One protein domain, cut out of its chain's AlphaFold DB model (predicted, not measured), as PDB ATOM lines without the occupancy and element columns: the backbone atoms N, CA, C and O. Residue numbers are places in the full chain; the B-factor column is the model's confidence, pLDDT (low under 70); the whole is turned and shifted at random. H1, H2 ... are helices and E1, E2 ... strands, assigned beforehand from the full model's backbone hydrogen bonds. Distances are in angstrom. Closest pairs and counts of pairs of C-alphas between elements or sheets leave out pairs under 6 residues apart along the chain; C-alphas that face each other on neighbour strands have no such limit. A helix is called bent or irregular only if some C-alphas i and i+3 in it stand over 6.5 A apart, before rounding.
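AT A GLANCE: This is residues 3 to 123 of the 130 residues of an uncharacterized protein of Xanthomonas citri pv. phaseoli var. fuscans (UniProt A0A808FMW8). A small, twisted sheet of four parallel strands has H1 packed along one face, while the long helix H2 and the shorter H3 only graze the sheet and H4 lies off it. The printed part has 121 residues, in the order E1 H1 E2 H2 E3 H3 E4 H4, and the sheet runs E2 E3 E1 E4. The class is mixed, helices and strands; the whole is compact, with a radius of gyration of the C-alphas of 14.3 A and spans of 40 by 36 by 27 A.

IN THESE COORDINATES: E1, residues 3 to 5, begins at C-alpha 3 (-27.127, 19.536, -48.841). H1 is residues 14 to 25, 15.7 A long, and only just irregular: C-alphas 20 and 23 are 6.54 A apart. E2 is residues 30 to 34, 12.8 A; H2 residues 47 to 65, 27.9 A; E3 residues 69 to 73, 12.5 A; H3 residues 78 to 87, 14.4 A; E4 residues 97 to 99, 6.5 A. H4, residues 106 to 120, 21.2 A, ends at C-alpha 120 (-42.660, 19.812, -44.086).

HOW THE PARTS SIT: Across the parallel neighbour strands E1 and E4, N 4 and O 97 are within hydrogen-bond range at 2.9 A; across E3 and E1, also parallel neighbours, N 5 and O 71 are within range at 2.8 A; and across the parallel neighbours E2 and E3, N 32 and O 70 are within range at 2.9 A. H1 and the sheet make two layers, a helix on one face of a sheet; its height is 8.3 A, along E3, where the C-alphas of Ser 18 and Asp 72 are closest, 5.8 A. E2, H2, E3 form a strand-helix-strand unit, two parallel neighbours with a helix between, right-handed; E1, H1, E2 and E3, H3, E4 are split ones, a strand between theirs, also right-handed. H2 and H3 only just touch, with 3 pairs of C-alphas within 8 A, Gly 53 and Leu 84 closest at 6.8 A, about perpendicular at 76 degrees. H3 and H4 are close but not clearly touching, C-alphas 82 and 118 at 7.6 A. Every O i to N i+4 pair is within range in H3 and H4, 14 of 15 in H2 and 4 of 8 in H1.

THE WHOLE: The C-alphas of Arg 25 and Glu 45 are farthest apart, 43.0 A. The printed part has no cut. The link E2 to H2, residues 35 to 46, is long; pLDDT is under 70 in residues 36 to 51.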
ATOM      1  N   ILE A   3     -26.336  20.700 -49.253       96.69
ATOM      2  CA  ILE A   3     -27.127  19.536 -48.841       96.69
ATOM      3  C   ILE A   3     -27.039  19.360 -47.328       96.69
ATOM      4  O   ILE A   3     -25.956  19.104 -46.807       96.69
ATOM      5  N   ALA A   4     -28.175  19.412 -46.636       96.31
ATOM      6  CA  ALA A   4     -28.262  19.053 -45.225       96.31
ATOM      7  C   ALA A   4     -28.609  17.569 -45.060       96.31
ATOM      8  O   ALA A   4     -29.649  17.101 -45.525       96.31
ATOM      9  N   VAL A   5     -27.760  16.822 -44.359       97.75
ATOM     10  CA  VAL A   5     -28.005  15.424 -43.992       97.75
ATOM     11  C   VAL A   5     -28.472  15.377 -42.544       97.75
ATOM     12  O   VAL A   5     -27.711  15.662 -41.619       97.75
ATOM     13  N   ILE A   6     -29.743  15.031 -42.338       96.75
ATOM     14  CA  ILE A   6     -30.436  15.251 -41.066       96.75
ATOM     15  C   ILE A   6     -31.355  14.087 -40.697       96.75
ATOM     16  O   ILE A   6     -32.005  13.492 -41.547       96.75
ATOM     17  N   ASN A   7     -31.411  13.742 -39.411       97.00
ATOM     18  CA  ASN A   7     -32.386  12.814 -38.836       97.00
ATOM     19  C   ASN A   7     -32.373  12.966 -37.310       97.00
ATOM     20  O   ASN A   7     -31.289  12.964 -36.717       97.00
ATOM     21  N   PHE A   8     -33.555  13.043 -36.693       96.06
ATOM     22  CA  PHE A   8     -33.740  13.043 -35.237       96.06
ATOM     23  C   PHE A   8     -33.136  11.814 -34.554       96.06
ATOM     24  O   PHE A   8     -32.715  11.888 -33.403       96.06
ATOM     25  N   SER A   9     -32.997  10.697 -35.271       95.38
ATOM     26  CA  SER A   9     -32.351   9.511 -34.724       95.38
ATOM     27  C   SER A   9     -30.836   9.496 -34.924       95.38
ATOM     28  O   SER A   9     -30.298   9.842 -35.982       95.38
ATOM     29  N   GLY A  10     -30.131   9.014 -33.902       93.69
ATOM     30  CA  GLY A  10     -28.731   8.605 -33.991       93.69
ATOM     31  C   GLY A  10     -28.556   7.300 -34.772       93.69
ATOM     32  O   GLY A  10     -29.499   6.537 -34.968       93.69
ATOM     33  N   ASN A  11     -27.323   7.030 -35.204       94.19
ATOM     34  CA  ASN A  11     -26.938   5.770 -35.852       94.19
ATOM     35  C   ASN A  11     -27.739   5.403 -37.125       94.19
ATOM     36  O   ASN A  11     -27.901   4.233 -37.453       94.19
ATOM     37  N   THR A  12     -28.235   6.404 -37.858       96.50
ATOM     38  CA  THR A  12     -28.923   6.227 -39.151       96.50
ATOM     39  C   THR A  12     -27.978   6.275 -40.355       96.50
ATOM     40  O   THR A  12     -28.418   6.126 -41.489       96.50
ATOM     41  N   GLY A  13     -26.679   6.499 -40.124       96.25
ATOM     42  CA  GLY A  13     -25.670   6.606 -41.182       96.25
ATOM     43  C   GLY A  13     -25.469   8.012 -41.755       96.25
ATOM     44  O   GLY A  13     -24.859   8.119 -42.813       96.25
ATOM     45  N   LYS A  14     -25.935   9.078 -41.076       97.00
ATOM     46  CA  LYS A  14     -25.752  10.489 -41.496       97.00
ATOM     47  C   LYS A  14     -24.314  10.791 -41.902       97.00
ATOM     48  O   LYS A  14     -24.063  10.948 -43.087       97.00
ATOM     49  N   SER A  15     -23.364  10.692 -40.977       96.62
ATOM     50  CA  SER A  15     -21.956  10.993 -41.258       96.62
ATOM     51  C   SER A  15     -21.350  10.105 -42.342       96.62
ATOM     52  O   SER A  15     -20.508  10.554 -43.115       96.62
ATOM     53  N   THR A  16     -21.809   8.855 -42.471       97.81
ATOM     54  CA  THR A  16     -21.390   7.979 -43.572       97.81
ATOM     55  C   THR A  16     -21.871   8.512 -44.920       97.81
ATOM     56  O   THR A  16     -21.074   8.638 -45.849       97.81
ATOM     57  N   VAL A  17     -23.154   8.858 -45.030       97.94
ATOM     58  CA  VAL A  17     -23.741   9.453 -46.238       97.94
ATOM     59  C   VAL A  17     -23.089  10.805 -46.537       97.94
ATOM     60  O   VAL A  17     -22.641  11.031 -47.660       97.94
ATOM     61  N   SER A  18     -22.941  11.666 -45.536       97.94
ATOM     62  CA  SER A  18     -22.336  12.989 -45.670       97.94
ATOM     63  C   SER A  18     -20.895  12.901 -46.175       97.94
ATOM     64  O   SER A  18     -20.575  13.415 -47.246       97.94
ATOM     65  N   LYS A  19     -20.028  12.189 -45.443       97.31
ATOM     66  CA  LYS A  19     -18.573  12.197 -45.655       97.31
ATOM     67  C   LYS A  19     -18.108  11.283 -46.783       97.31
ATOM     68  O   LYS A  19     -17.127  11.593 -47.454       97.31
ATOM     69  N   HIS A  20     -18.779  10.149 -46.988       97.94
ATOM     70  CA  HIS A  20     -18.303   9.109 -47.906       97.94
ATOM     71  C   HIS A  20     -19.160   8.947 -49.167       97.94
ATOM     72  O   HIS A  20     -18.682   8.374 -50.151       97.94
ATOM     73  N   LEU A  21     -20.393   9.464 -49.183       97.81
ATOM     74  CA  LEU A  21     -21.242   9.441 -50.375       97.81
ATOM     75  C   LEU A  21     -21.326  10.818 -51.036       97.81
ATOM     76  O   LEU A  21     -20.897  10.951 -52.183       97.81
ATOM     77  N   LEU A  22     -21.858  11.818 -50.337       98.12
ATOM     78  CA  LEU A  22     -22.219  13.106 -50.934       98.12
ATOM     79  C   LEU A  22     -21.009  14.021 -51.124       98.12
ATOM     80  O   LEU A  22     -20.749  14.449 -52.246       98.12
ATOM     81  N   TYR A  23     -20.236  14.263 -50.062       98.25
ATOM     82  CA  TYR A  23     -19.124  15.217 -50.082       98.25
ATOM     83  C   TYR A  23     -18.104  14.959 -51.208       98.25
ATOM     84  O   TYR A  23     -17.834  15.882 -51.971       98.25
ATOM     85  N   PRO A  24     -17.617  13.720 -51.439       97.81
ATOM     86  CA  PRO A  24     -16.647  13.459 -52.508       97.81
ATOM     87  C   PRO A  24     -17.212  13.602 -53.930       97.81
ATOM     88  O   PRO A  24     -16.458  13.518 -54.896       97.81
ATOM     89  N   ARG A  25     -18.539  13.723 -54.077       97.25
ATOM     90  CA  ARG A  25     -19.237  13.798 -55.371       97.25
ATOM     91  C   ARG A  25     -19.680  15.211 -55.728       97.25
ATOM     92  O   ARG A  25     -20.118  15.428 -56.855       97.25
ATOM     93  N   LEU A  26     -19.559  16.156 -54.801       96.06
ATOM     94  CA  LEU A  26     -19.841  17.560 -55.050       96.06
ATOM     95  C   LEU A  26     -18.535  18.303 -55.300       96.06
ATOM     96  O   LEU A  26     -17.601  18.256 -54.503       96.06
ATOM     97  N   LYS A  27     -18.473  18.988 -56.440       95.06
ATOM     98  CA  LYS A  27     -17.321  19.806 -56.803       95.06
ATOM     99  C   LYS A  27     -17.223  21.003 -55.853       95.06
ATOM    100  O   LYS A  27     -18.249  21.608 -55.539       95.06
ATOM    101  N   ASP A  28     -15.996  21.311 -55.427       94.50
ATOM    102  CA  ASP A  28     -15.646  22.474 -54.600       94.50
ATOM    103  C   ASP A  28     -16.525  22.616 -53.341       94.50
ATOM    104  O   ASP A  28     -16.787  23.719 -52.873       94.50
ATOM    105  N   ALA A  29     -17.026  21.492 -52.812       96.75
ATOM    106  CA  ALA A  29     -17.894  21.491 -51.645       96.75
ATOM    107  C   ALA A  29     -17.106  21.686 -50.351       96.75
ATOM    108  O   ALA A  29     -16.006  21.150 -50.194       96.75
ATOM    109  N   GLU A  30     -17.721  22.359 -49.385       96.06
ATOM    110  CA  GLU A  30     -17.290  22.332 -47.989       96.06
ATOM    111  C   GLU A  30     -17.991  21.209 -47.216       96.06
ATOM    112  O   GLU A  30     -19.162  20.903 -47.441       96.06
ATOM    113  N   TYR A  31     -17.269  20.573 -46.293       95.69
ATOM    114  CA  TYR A  31     -17.852  19.629 -45.342       95.69
ATOM    115  C   TYR A  31     -18.020  20.331 -43.999       95.69
ATOM    116  O   TYR A  31     -17.030  20.719 -43.379       95.69
ATOM    117  N   ILE A  32     -19.261  20.463 -43.543       94.12
ATOM    118  CA  ILE A  32     -19.598  21.158 -42.302       94.12
ATOM    119  C   ILE A  32     -20.278  20.156 -41.374       94.12
ATOM    120  O   ILE A  32     -21.366  19.675 -41.672       94.12
ATOM    121  N   ALA A  33     -19.652  19.827 -40.247       92.31
ATOM    122  CA  ALA A  33     -20.246  18.949 -39.244       92.31
ATOM    123  C   ALA A  33     -20.848  19.768 -38.097       92.31
ATOM    124  O   ALA A  33     -20.151  20.541 -37.443       92.31
ATOM    125  N   VAL A  34     -22.137  19.569 -37.823       89.50
ATOM    126  CA  VAL A  34     -22.860  20.210 -36.716       89.50
ATOM    127  C   VAL A  34     -22.902  19.233 -35.534       89.50
ATOM    128  O   VAL A  34     -23.926  18.607 -35.244       89.50
ATOM    129  N   GLU A  35     -21.753  19.042 -34.878       76.94
ATOM    130  CA  GLU A  35     -21.585  18.093 -33.757       76.94
ATOM    131  C   GLU A  35     -21.725  18.720 -32.377       76.94
ATOM    132  O   GLU A  35     -22.155  18.058 -31.430       76.94
ATOM    133  N   SER A  36     -21.470  20.014 -32.277       57.62
ATOM    134  CA  SER A  36     -21.683  20.772 -31.064       57.62
ATOM    135  C   SER A  36     -22.096  22.175 -31.457       57.62
ATOM    136  O   SER A  36     -21.293  22.995 -31.895       57.62
ATOM    137  N   ILE A  37     -23.382  22.468 -31.279       55.94
ATOM    138  CA  ILE A  37     -23.719  23.844 -30.968       55.94
ATOM    139  C   ILE A  37     -23.305  24.001 -29.495       55.94
ATOM    140  O   ILE A  37     -24.080  23.635 -28.610       55.94
ATOM    141  N   ASN A  38     -22.017  24.299 -29.260       47.44
ATOM    142  CA  ASN A  38     -21.298  24.075 -27.997       47.44
ATOM    143  C   ASN A  38     -22.165  24.446 -26.788       47.44
ATOM    144  O   ASN A  38     -22.441  25.616 -26.542       47.44
ATOM    145  N   ALA A  39     -22.576  23.432 -26.027       42.28
ATOM    146  CA  ALA A  39     -23.301  23.588 -24.772       42.28
ATOM    147  C   ALA A  39     -22.361  23.858 -23.580       42.28
ATOM    148  O   ALA A  39     -22.790  23.705 -22.445       42.28
ATOM    149  N   ASP A  40     -21.095  24.215 -23.831       40.88
ATOM    150  CA  ASP A  40     -20.033  24.226 -22.814       40.88
ATOM    151  C   ASP A  40     -19.286  25.569 -22.694       40.88
ATOM    152  O   ASP A  40     -18.168  25.638 -22.199       40.88
ATOM    153  N   GLU A  41     -19.911  26.671 -23.117       43.38
ATOM    154  CA  GLU A  41     -19.481  28.012 -22.701       43.38
ATOM    155  C   GLU A  41     -20.595  28.671 -21.883       43.38
ATOM    156  O   GLU A  41     -21.458  29.364 -22.419       43.38
ATOM    157  N   GLY A  42     -20.557  28.420 -20.569       43.16
ATOM    158  CA  GLY A  42     -21.276  29.188 -19.553       43.16
ATOM    159  C   GLY A  42     -22.423  28.434 -18.884       43.16
ATOM    160  O   GLY A  42     -23.546  28.420 -19.380       43.16
ATOM    161  N   GLU A  43     -22.161  27.881 -17.695       41.81
ATOM    162  CA  GLU A  43     -23.170  27.477 -16.704       41.81
ATOM    163  C   GLU A  43     -23.907  28.710 -16.126       41.81
ATOM    164  O   GLU A  43     -23.915  28.962 -14.921       41.81
ATOM    165  N   GLY A  44     -24.509  29.519 -16.996       47.78
ATOM    166  CA  GLY A  44     -25.407  30.613 -16.650       47.78
ATOM    167  C   GLY A  44     -26.772  30.348 -17.271       47.78
ATOM    168  O   GLY A  44     -26.891  30.244 -18.493       47.78
ATOM    169  N   GLU A  45     -27.811  30.220 -16.442       42.62
ATOM    170  CA  GLU A  45     -29.200  30.070 -16.890       42.62
ATOM    171  C   GLU A  45     -29.567  31.216 -17.862       42.62
ATOM    172  O   GLU A  45     -29.828  32.343 -17.445       42.62
ATOM    173  N   GLY A  46     -29.541  30.936 -19.173       51.84
ATOM    174  CA  GLY A  46     -29.875  31.884 -20.246       51.84
ATOM    175  C   GLY A  46     -28.787  32.145 -21.300       51.84
ATOM    176  O   GLY A  46     -29.115  32.651 -22.374       51.84
ATOM    177  N   GLU A  47     -27.520  31.776 -21.068       53.97
ATOM    178  CA  GLU A  47     -26.432  32.049 -22.032       53.97
ATOM    179  C   GLU A  47     -26.346  31.008 -23.160       53.97
ATOM    180  O   GLU A  47     -26.098  31.377 -24.314       53.97
ATOM    181  N   GLY A  48     -26.658  29.738 -22.874       57.97
ATOM    182  CA  GLY A  48     -26.547  28.633 -23.835       57.97
ATOM    183  C   GLY A  48     -27.382  28.806 -25.110       57.97
ATOM    184  O   GLY A  48     -26.869  28.620 -26.212       57.97
ATOM    185  N   ASP A  49     -28.641  29.248 -25.003       65.62
ATOM    186  CA  ASP A  49     -29.492  29.497 -26.182       65.62
ATOM    187  C   ASP A  49     -28.950  30.663 -27.038       65.62
ATOM    188  O   ASP A  49     -29.042  30.634 -28.267       65.62
ATOM    189  N   SER A  50     -28.313  31.660 -26.409       68.56
ATOM    190  CA  SER A  50     -27.706  32.794 -27.118       68.56
ATOM    191  C   SER A  50     -26.443  32.393 -27.889       68.56
ATOM    192  O   SER A  50     -26.256  32.821 -29.030       68.56
ATOM    193  N   VAL A  51     -25.600  31.534 -27.304       66.69
ATOM    194  CA  VAL A  51     -24.403  30.980 -27.958       66.69
ATOM    195  C   VAL A  51     -24.818  30.104 -29.133       66.69
ATOM    196  O   VAL A  51     -24.268  30.235 -30.229       66.69
ATOM    197  N   ARG A  52     -25.864  29.291 -28.945       74.88
ATOM    198  CA  ARG A  52     -26.405  28.437 -30.000       74.88
ATOM    199  C   ARG A  52     -26.948  29.220 -31.188       74.88
ATOM    200  O   ARG A  52     -26.625  28.904 -32.333       74.88
ATOM    201  N   GLY A  53     -27.699  30.287 -30.921       79.62
ATOM    202  CA  GLY A  53     -28.164  31.212 -31.957       79.62
ATOM    203  C   GLY A  53     -27.018  31.896 -32.708       79.62
ATOM    204  O   GLY A  53     -27.056  31.970 -33.933       79.62
ATOM    205  N   LYS A  54     -25.962  32.336 -32.006       82.31
ATOM    206  CA  LYS A  54     -24.774  32.944 -32.638       82.31
ATOM    207  C   LYS A  54     -24.048  31.973 -33.567       82.31
ATOM    208  O   LYS A  54     -23.702  32.352 -34.680       82.31
ATOM    209  N   GLN A  55     -23.835  30.732 -33.132       81.75
ATOM    210  CA  GLN A  55     -23.173  29.711 -33.949       81.75
ATOM    211  C   GLN A  55     -23.997  29.348 -35.186       81.75
ATOM    212  O   GLN A  55     -23.447  29.223 -36.278       81.75
ATOM    213  N   PHE A  56     -25.319  29.244 -35.043       85.25
ATOM    214  CA  PHE A  56     -26.203  29.057 -36.189       85.25
ATOM    215  C   PHE A  56     -26.196  30.271 -37.129       85.25
ATOM    216  O   PHE A  56     -26.162  30.094 -38.341       85.25
ATOM    217  N   GLY A  57     -26.157  31.494 -36.593       86.62
ATOM    218  CA  GLY A  57     -25.987  32.713 -37.388       86.62
ATOM    219  C   GLY A  57     -24.688  32.708 -38.199       86.62
ATOM    220  O   GLY A  57     -24.724  32.954 -39.398       86.62
ATOM    221  N   ALA A  58     -23.565  32.333 -37.581       86.56
ATOM    222  CA  ALA A  58     -22.281  32.205 -38.272       86.56
ATOM    223  C   ALA A  58     -22.314  31.127 -39.369       86.56
ATOM    224  O   ALA A  58     -21.777  31.333 -40.456       86.56
ATOM    225  N   LEU A  59     -22.986  29.997 -39.113       88.25
ATOM    226  CA  LEU A  59     -23.219  28.977 -40.133       88.25
ATOM    227  C   LEU A  59     -24.020  29.547 -41.310       88.25
ATOM    228  O   LEU A  59     -23.659  29.301 -42.454       88.25
ATOM    229  N   GLN A  60     -25.072  30.325 -41.054       87.12
ATOM    230  CA  GLN A  60     -25.857  30.958 -42.115       87.12
ATOM    231  C   GLN A  60     -25.032  31.958 -42.929       87.12
ATOM    232  O   GLN A  60     -25.046  31.919 -44.155       87.12
ATOM    233  N   GLU A  61     -24.239  32.802 -42.273       88.19
ATOM    234  CA  GLU A  61     -23.329  33.729 -42.956       88.19
ATOM    235  C   GLU A  61     -22.309  32.992 -43.838       88.19
ATOM    236  O   GLU A  61     -22.072  33.399 -44.977       88.19
ATOM    237  N   GLN A  62     -21.755  31.876 -43.357       89.25
ATOM    238  CA  GLN A  62     -20.884  31.013 -44.157       89.25
ATOM    239  C   GLN A  62     -21.642  30.415 -45.351       89.25
ATOM    240  O   GLN A  62     -21.138  30.418 -46.473       89.25
ATOM    241  N   LEU A  63     -22.871  29.942 -45.138       89.50
ATOM    242  CA  LEU A  63     -23.706  29.385 -46.197       89.50
ATOM    243  C   LEU A  63     -24.050  30.416 -47.275       89.50
ATOM    244  O   LEU A  63     -24.216  30.022 -48.423       89.50
ATOM    245  N   LEU A  64     -24.115  31.713 -46.966       87.62
ATOM    246  CA  LEU A  64     -24.367  32.762 -47.962       87.62
ATOM    247  C   LEU A  64     -23.205  32.968 -48.944       87.62
ATOM    248  O   LEU A  64     -23.445  33.398 -50.071       87.62
ATOM    249  N   VAL A  65     -21.964  32.681 -48.537       90.38
ATOM    250  CA  VAL A  65     -20.766  32.929 -49.363       90.38
ATOM    251  C   VAL A  65     -20.270  31.700 -50.119       90.38
ATOM    252  O   VAL A  65     -19.493  31.850 -51.062       90.38
ATOM    253  N   ILE A  66     -20.698  30.498 -49.727       91.75
ATOM    254  CA  ILE A  66     -20.288  29.252 -50.381       91.75
ATOM    255  C   ILE A  66     -21.335  28.773 -51.383       91.75
ATOM    256  O   ILE A  66     -22.537  28.819 -51.129       91.75
ATOM    257  N   ASP A  67     -20.875  28.234 -52.509       93.06
ATOM    258  CA  ASP A  67     -21.764  27.700 -53.544       93.06
ATOM    259  C   ASP A  67     -22.124  26.227 -53.314       93.06
ATOM    260  O   ASP A  67     -23.139  25.743 -53.818       93.06
ATOM    261  N   SER A  68     -21.293  25.475 -52.588       96.31
ATOM    262  CA  SER A  68     -21.371  24.015 -52.503       96.31
ATOM    263  C   SER A  68     -21.004  23.534 -51.100       96.31
ATOM    264  O   SER A  68     -19.952  23.894 -50.577       96.31
ATOM    265  N   ALA A  69     -21.866  22.733 -50.471       96.94
ATOM    266  CA  ALA A  69     -21.632  22.247 -49.113       96.94
ATOM    267  C   ALA A  69     -22.396  20.960 -48.790       96.94
ATOM    268  O   ALA A  69     -23.492  20.720 -49.301       96.94
ATOM    269  N   VAL A  70     -21.847  20.165 -47.873       97.81
ATOM    270  CA  VAL A  70     -22.545  19.071 -47.191       97.81
ATOM    271  C   VAL A  70     -22.540  19.349 -45.695       97.81
ATOM    272  O   VAL A  70     -21.483  19.368 -45.066       97.81
ATOM    273  N   ILE A  71     -23.733  19.546 -45.141       96.12
ATOM    274  CA  ILE A  71     -23.963  19.836 -43.733       96.12
ATOM    275  C   ILE A  71     -24.371  18.528 -43.046       96.12
ATOM    276  O   ILE A  71     -25.484  18.037 -43.230       96.12
ATOM    277  N   ASP A  72     -23.462  17.941 -42.271       96.06
ATOM    278  CA  ASP A  72     -23.691  16.725 -41.488       96.06
ATOM    279  C   ASP A  72     -24.242  17.082 -40.104       96.06
ATOM    280  O   ASP A  72     -23.500  17.527 -39.226       96.06
ATOM    281  N   VAL A  73     -25.551  16.914 -39.892       94.94
ATOM    282  CA  VAL A  73     -26.190  17.309 -38.631       94.94
ATOM    283  C   VAL A  73     -26.124  16.168 -37.618       94.94
ATOM    284  O   VAL A  73     -26.764  15.123 -37.783       94.94
ATOM    285  N   GLY A  74     -25.381  16.374 -36.529       91.50
ATOM    286  CA  GLY A  74     -25.273  15.418 -35.432       91.50
ATOM    287  C   GLY A  74     -26.621  15.174 -34.750       91.50
ATOM    288  O   GLY A  74     -27.404  16.097 -34.529       91.50
ATOM    289  N   SER A  75     -26.898  13.923 -34.362       86.19
ATOM    290  CA  SER A  75     -28.181  13.564 -33.728       86.19
ATOM    291  C   SER A  75     -28.433  14.266 -32.396       86.19
ATOM    292  O   SER A  75     -29.580  14.385 -31.999       86.19
ATOM    293  N   SER A  76     -27.389  14.730 -31.710       85.94
ATOM    294  CA  SER A  76     -27.538  15.445 -30.439       85.94
ATOM    295  C   SER A  76     -27.925  16.919 -30.608       85.94
ATOM    296  O   SER A  76     -28.385  17.516 -29.647       85.94
ATOM    297  N   ASN A  77     -27.771  17.503 -31.806       85.12
ATOM    298  CA  ASN A  77     -28.061  18.928 -32.062       85.12
ATOM    299  C   ASN A  77     -29.218  19.149 -33.028       85.12
ATOM    300  O   ASN A  77     -29.578  20.278 -33.337       85.12
ATOM    301  N   VAL A  78     -29.765  18.071 -33.569       89.75
ATOM    302  CA  VAL A  78     -30.732  18.128 -34.656       89.75
ATOM    303  C   VAL A  78     -32.023  18.856 -34.278       89.75
ATOM    304  O   VAL A  78     -32.562  19.601 -35.093       89.75
ATOM    305  N   GLU A  79     -32.504  18.693 -33.044       89.19
ATOM    306  CA  GLU A  79     -33.695  19.401 -32.565       89.19
ATOM    307  C   GLU A  79     -33.443  20.906 -32.456       89.19
ATOM    308  O   GLU A  79     -34.241  21.701 -32.955       89.19
ATOM    309  N   ASP A  80     -32.304  21.296 -31.881       87.75
ATOM    310  CA  ASP A  80     -31.894  22.698 -31.773       87.75
ATOM    311  C   ASP A  80     -31.674  23.326 -33.148       87.75
ATOM    312  O   ASP A  80     -32.135  24.436 -33.405       87.75
ATOM    313  N   PHE A  81     -31.045  22.594 -34.067       89.12
ATOM    314  CA  PHE A  81     -30.839  23.027 -35.443       89.12
ATOM    315  C   PHE A  81     -32.175  23.306 -36.149       89.12
ATOM    316  O   PHE A  81     -32.345  24.355 -36.768       89.12
ATOM    317  N   VAL A  82     -33.167  22.417 -36.003       89.81
ATOM    318  CA  VAL A  82     -34.517  22.627 -36.555       89.81
ATOM    319  C   VAL A  82     -35.253  23.770 -35.851       89.81
ATOM    320  O   VAL A  82     -35.927  24.558 -36.516       89.81
ATOM    321  N   LYS A  83     -35.123  23.905 -34.526       88.69
ATOM    322  CA  LYS A  83     -35.694  25.026 -33.760       88.69
ATOM    323  C   LYS A  83     -35.138  26.362 -34.259       88.69
ATOM    324  O   LYS A  83     -35.921  27.276 -34.506       88.69
ATOM    325  N   LEU A  84     -33.825  26.462 -34.445       87.75
ATOM    326  CA  LEU A  84     -33.164  27.662 -34.954       87.75
ATOM    327  C   LEU A  84     -33.576  27.933 -36.406       87.75
ATOM    328  O   LEU A  84     -34.008  29.043 -36.699       87.75
ATOM    329  N   MET A  85     -33.617  26.922 -37.281       88.44
ATOM    330  CA  MET A  85     -34.134  27.102 -38.648       88.44
ATOM    331  C   MET A  85     -35.560  27.684 -38.684       88.44
ATOM    332  O   MET A  85     -35.887  28.511 -39.532       88.44
ATOM    333  N   ARG A  86     -36.427  27.310 -37.734       85.88
ATOM    334  CA  ARG A  86     -37.779  27.891 -37.627       85.88
ATOM    335  C   ARG A  86     -37.782  29.352 -37.193       85.88
ATOM    336  O   ARG A  86     -38.669  30.099 -37.597       85.88
ATOM    337  N   GLN A  87     -36.846  29.743 -36.333       84.75
ATOM    338  CA  GLN A  87     -36.757  31.105 -35.802       84.75
ATOM    339  C   GLN A  87     -36.184  32.081 -36.834       84.75
ATOM    340  O   GLN A  87     -36.654  33.216 -36.937       84.75
ATOM    341  N   TYR A  88     -35.209  31.634 -37.626       78.38
ATOM    342  CA  TYR A  88     -34.603  32.425 -38.692       78.38
ATOM    343  C   TYR A  88     -35.409  32.253 -39.983       78.38
ATOM    344  O   TYR A  88     -35.260  31.274 -40.716       78.38
ATOM    345  N   ARG A  89     -36.309  33.204 -40.252       75.75
ATOM    346  CA  ARG A  89     -37.189  33.178 -41.430       75.75
ATOM    347  C   ARG A  89     -36.374  33.027 -42.721       75.75
ATOM    348  O   ARG A  89     -35.479  33.822 -42.965       75.75
ATOM    349  N   GLY A  90     -36.737  32.040 -43.542       78.69
ATOM    350  CA  GLY A  90     -36.069  31.749 -44.819       78.69
ATOM    351  C   GLY A  90     -34.817  30.876 -44.703       78.69
ATOM    352  O   GLY A  90     -34.345  30.386 -45.711       78.69
ATOM    353  N   SER A  91     -34.326  30.573 -43.495       81.38
ATOM    354  CA  SER A  91     -33.054  29.843 -43.317       81.38
ATOM    355  C   SER A  91     -33.034  28.396 -43.832       81.38
ATOM    356  O   SER A  91     -31.978  27.784 -43.967       81.38
ATOM    357  N   HIS A  92     -34.209  27.818 -44.094       79.94
ATOM    358  CA  HIS A  92     -34.338  26.511 -44.738       79.94
ATOM    359  C   HIS A  92     -34.183  26.597 -46.265       79.94
ATOM    360  O   HIS A  92     -33.899  25.577 -46.885       79.94
ATOM    361  N   GLU A  93     -34.356  27.783 -46.857       84.81
ATOM    362  CA  GLU A  93     -34.163  28.058 -48.289       84.81
ATOM    363  C   GLU A  93     -32.672  28.164 -48.648       84.81
ATOM    364  O   GLU A  93     -32.304  27.987 -49.804       84.81
ATOM    365  N   ASP A  94     -31.799  28.370 -47.653       87.25
ATOM    366  CA  ASP A  94     -30.343  28.313 -47.830       87.25
ATOM    367  C   ASP A  94     -29.840  26.891 -48.145       87.25
ATOM    368  O   ASP A  94     -28.688  26.710 -48.546       87.25
ATOM    369  N   MET A  95     -30.687  25.870 -47.970       91.06
ATOM    370  CA  MET A  95     -30.415  24.480 -48.338       91.06
ATOM    371  C   MET A  95     -31.104  24.127 -49.656       91.06
ATOM    372  O   MET A  95     -32.321  24.239 -49.778       91.06
ATOM    373  N   ASP A  96     -30.347  23.573 -50.602       92.94
ATOM    374  CA  ASP A  96     -30.897  23.086 -51.873       92.94
ATOM    375  C   ASP A  96     -31.580  21.715 -51.714       92.94
ATOM    376  O   ASP A  96     -32.487  21.361 -52.469       92.94
ATOM    377  N   LEU A  97     -31.119  20.899 -50.756       94.12
ATOM    378  CA  LEU A  97     -31.629  19.546 -50.534       94.12
ATOM    379  C   LEU A  97     -31.494  19.116 -49.071       94.12
ATOM    380  O   LEU A  97     -30.441  19.280 -48.454       94.12
ATOM    381  N   PHE A  98     -32.527  18.448 -48.555       95.81
ATOM    382  CA  PHE A  98     -32.468  17.709 -47.296       95.81
ATOM    383  C   PHE A  98     -32.437  16.203 -47.567       95.81
ATOM    384  O   PHE A  98     -33.318  15.656 -48.232       95.81
ATOM    385  N   VAL A  99     -31.436  15.513 -47.026       97.00
ATOM    386  CA  VAL A  99     -31.300  14.055 -47.094       97.00
ATOM    387  C   VAL A  99     -31.549  13.476 -45.709       97.00
ATOM    388  O   VAL A  99     -30.890  13.858 -44.743       97.00
ATOM    389  N   ILE A 100     -32.476  12.522 -45.618       97.12
ATOM    390  CA  ILE A 100     -32.883  11.897 -44.353       97.12
ATOM    391  C   ILE A 100     -32.583  10.393 -44.419       97.12
ATOM    392  O   ILE A 100     -33.429   9.616 -44.867       97.12
ATOM    393  N   PRO A 101     -31.380   9.945 -44.009       97.00
ATOM    394  CA  PRO A 101     -31.046   8.525 -43.985       97.00
ATOM    395  C   PRO A 101     -31.974   7.775 -43.032       97.00
ATOM    396  O   PRO A 101     -32.164   8.211 -41.896       97.00
ATOM    397  N   ALA A 102     -32.521   6.646 -43.471       96.06
ATOM    398  CA  ALA A 102     -33.448   5.831 -42.696       96.06
ATOM    399  C   ALA A 102     -32.941   4.390 -42.581       96.06
ATOM    400  O   ALA A 102     -32.279   3.869 -43.479       96.06
ATOM    401  N   VAL A 103     -33.290   3.738 -41.475       97.00
ATOM    402  CA  VAL A 103     -32.990   2.326 -41.206       97.00
ATOM    403  C   VAL A 103     -34.264   1.608 -40.744       97.00
ATOM    404  O   VAL A 103     -35.283   2.249 -40.487       97.00
ATOM    405  N   LYS A 104     -34.243   0.273 -40.690       97.06
ATOM    406  CA  LYS A 104     -35.450  -0.563 -40.512       97.06
ATOM    407  C   LYS A 104     -35.961  -0.633 -39.068       97.06
ATOM    408  O   LYS A 104     -37.028  -1.187 -38.812       97.06
ATOM    409  N   GLU A 105     -35.182  -0.144 -38.117       97.88
ATOM    410  CA  GLU A 105     -35.475  -0.217 -36.695       97.88
ATOM    411  C   GLU A 105     -36.644   0.710 -36.326       97.88
ATOM    412  O   GLU A 105     -36.692   1.882 -36.697       97.88
ATOM    413  N   ALA A 106     -37.605   0.187 -35.560       97.44
ATOM    414  CA  ALA A 106     -38.887   0.855 -35.326       97.44
ATOM    415  C   ALA A 106     -38.766   2.246 -34.676       97.44
ATOM    416  O   ALA A 106     -39.570   3.129 -34.974       97.44
ATOM    417  N   LYS A 107     -37.779   2.452 -33.792       95.88
ATOM    418  CA  LYS A 107     -37.517   3.767 -33.187       95.88
ATOM    419  C   LYS A 107     -37.036   4.756 -34.255       95.88
ATOM    420  O   LYS A 107     -37.638   5.808 -34.421       95.88
ATOM    421  N   GLN A 108     -36.024   4.374 -35.025       97.44
ATOM    422  CA  GLN A 108     -35.444   5.184 -36.091       97.44
ATOM    423  C   GLN A 108     -36.475   5.530 -37.171       97.44
ATOM    424  O   GLN A 108     -36.462   6.648 -37.676       97.44
ATOM    425  N   ILE A 109     -37.402   4.622 -37.497       98.06
ATOM    426  CA  ILE A 109     -38.513   4.915 -38.416       98.06
ATOM    427  C   ILE A 109     -39.404   6.032 -37.859       98.06
ATOM    428  O   ILE A 109     -39.708   6.979 -38.581       98.06
ATOM    429  N   LYS A 110     -39.802   5.954 -36.582       98.06
ATOM    430  CA  LYS A 110     -40.620   7.001 -35.941       98.06
ATOM    431  C   LYS A 110     -39.907   8.354 -35.953       98.06
ATOM    432  O   LYS A 110     -40.513   9.349 -36.336       98.06
ATOM    433  N   ASP A 111     -38.623   8.369 -35.617       96.88
ATOM    434  CA  ASP A 111     -37.801   9.584 -35.604       96.88
ATOM    435  C   ASP A 111     -37.597  10.154 -37.023       96.88
ATOM    436  O   ASP A 111     -37.633  11.368 -37.232       96.88
ATOM    437  N   THR A 112     -37.459   9.283 -38.028       97.44
ATOM    438  CA  THR A 112     -37.386   9.667 -39.448       97.44
ATOM    439  C   THR A 112     -38.684  10.339 -39.891       97.44
ATOM    440  O   THR A 112     -38.647  11.407 -40.499       97.44
ATOM    441  N   ILE A 113     -39.840   9.760 -39.544       97.75
ATOM    442  CA  ILE A 113     -41.155  10.351 -39.831       97.75
ATOM    443  C   ILE A 113     -41.287  11.716 -39.146       97.75
ATOM    444  O   ILE A 113     -41.709  12.676 -39.788       97.75
ATOM    445  N   ALA A 114     -40.881  11.825 -37.879       97.12
ATOM    446  CA  ALA A 114     -40.898  13.090 -37.151       97.12
ATOM    447  C   ALA A 114     -39.980  14.145 -37.798       97.12
ATOM    448  O   ALA A 114     -40.368  15.307 -37.904       97.12
ATOM    449  N   THR A 115     -38.811  13.739 -38.308       96.38
ATOM    450  CA  THR A 115     -37.899  14.623 -39.056       96.38
ATOM    451  C   THR A 115     -38.578  15.156 -40.321       96.38
ATOM    452  O   THR A 115     -38.588  16.363 -40.556       96.38
ATOM    453  N   ILE A 116     -39.206  14.274 -41.111       96.31
ATOM    454  CA  ILE A 116     -39.938  14.650 -42.335       96.31
ATOM    455  C   ILE A 116     -41.061  15.639 -42.008       96.31
ATOM    456  O   ILE A 116     -41.180  16.677 -42.653       96.31
ATOM    457  N   GLN A 117     -41.865  15.348 -40.983       96.00
ATOM    458  CA  GLN A 117     -42.952  16.228 -40.546       96.00
ATOM    459  C   GLN A 117     -42.431  17.593 -40.089       96.00
ATOM    460  O   GLN A 117     -43.050  18.619 -40.375       96.00
ATOM    461  N   ALA A 118     -41.287  17.622 -39.401       94.38
ATOM    462  CA  ALA A 118     -40.694  18.859 -38.926       94.38
ATOM    463  C   ALA A 118     -40.221  19.765 -40.072       94.38
ATOM    464  O   ALA A 118     -40.435  20.976 -39.974       94.38
ATOM    465  N   LEU A 119     -39.636  19.186 -41.128       93.75
ATOM    466  CA  LEU A 119     -39.226  19.880 -42.356       93.75
ATOM    467  C   LEU A 119     -40.436  20.342 -43.179       93.75
ATOM    468  O   LEU A 119     -40.505  21.505 -43.569       93.75
ATOM    469  N   ALA A 120     -41.433  19.474 -43.363       93.69
ATOM    470  CA  ALA A 120     -42.660  19.812 -44.086       93.69
ATOM    471  C   ALA A 120     -43.412  20.981 -43.428       93.69
ATOM    472  O   ALA A 120     -43.891  21.881 -44.113       93.69
ATOM    473  N   ALA A 121     -43.458  21.024 -42.091       92.50
ATOM    474  CA  ALA A 121     -44.054  22.133 -41.347       92.50
ATOM    475  C   ALA A 121     -43.314  23.474 -41.529       92.50
ATOM    476  O   ALA A 121     -43.885  24.518 -41.223       92.50
ATOM    477  N   MET A 122     -42.065  23.459 -42.009       90.12
ATOM    478  CA  MET A 122     -41.308  24.665 -42.368       90.12
ATOM    479  C   MET A 122     -41.516  25.099 -43.822       90.12
ATOM    480  O   MET A 122     -41.055  26.171 -44.184       90.12
ATOM    481  N   GLY A 123     -42.220  24.304 -44.634       90.19
ATOM    482  CA  GLY A 123     -42.424  24.579 -46.057       90.19
ATOM    483  C   GLY A 123     -41.426  23.885 -46.984       90.19
ATOM    484  O   GLY A 123     -41.485  24.105 -48.189       90.19
TER     485      GLY A 123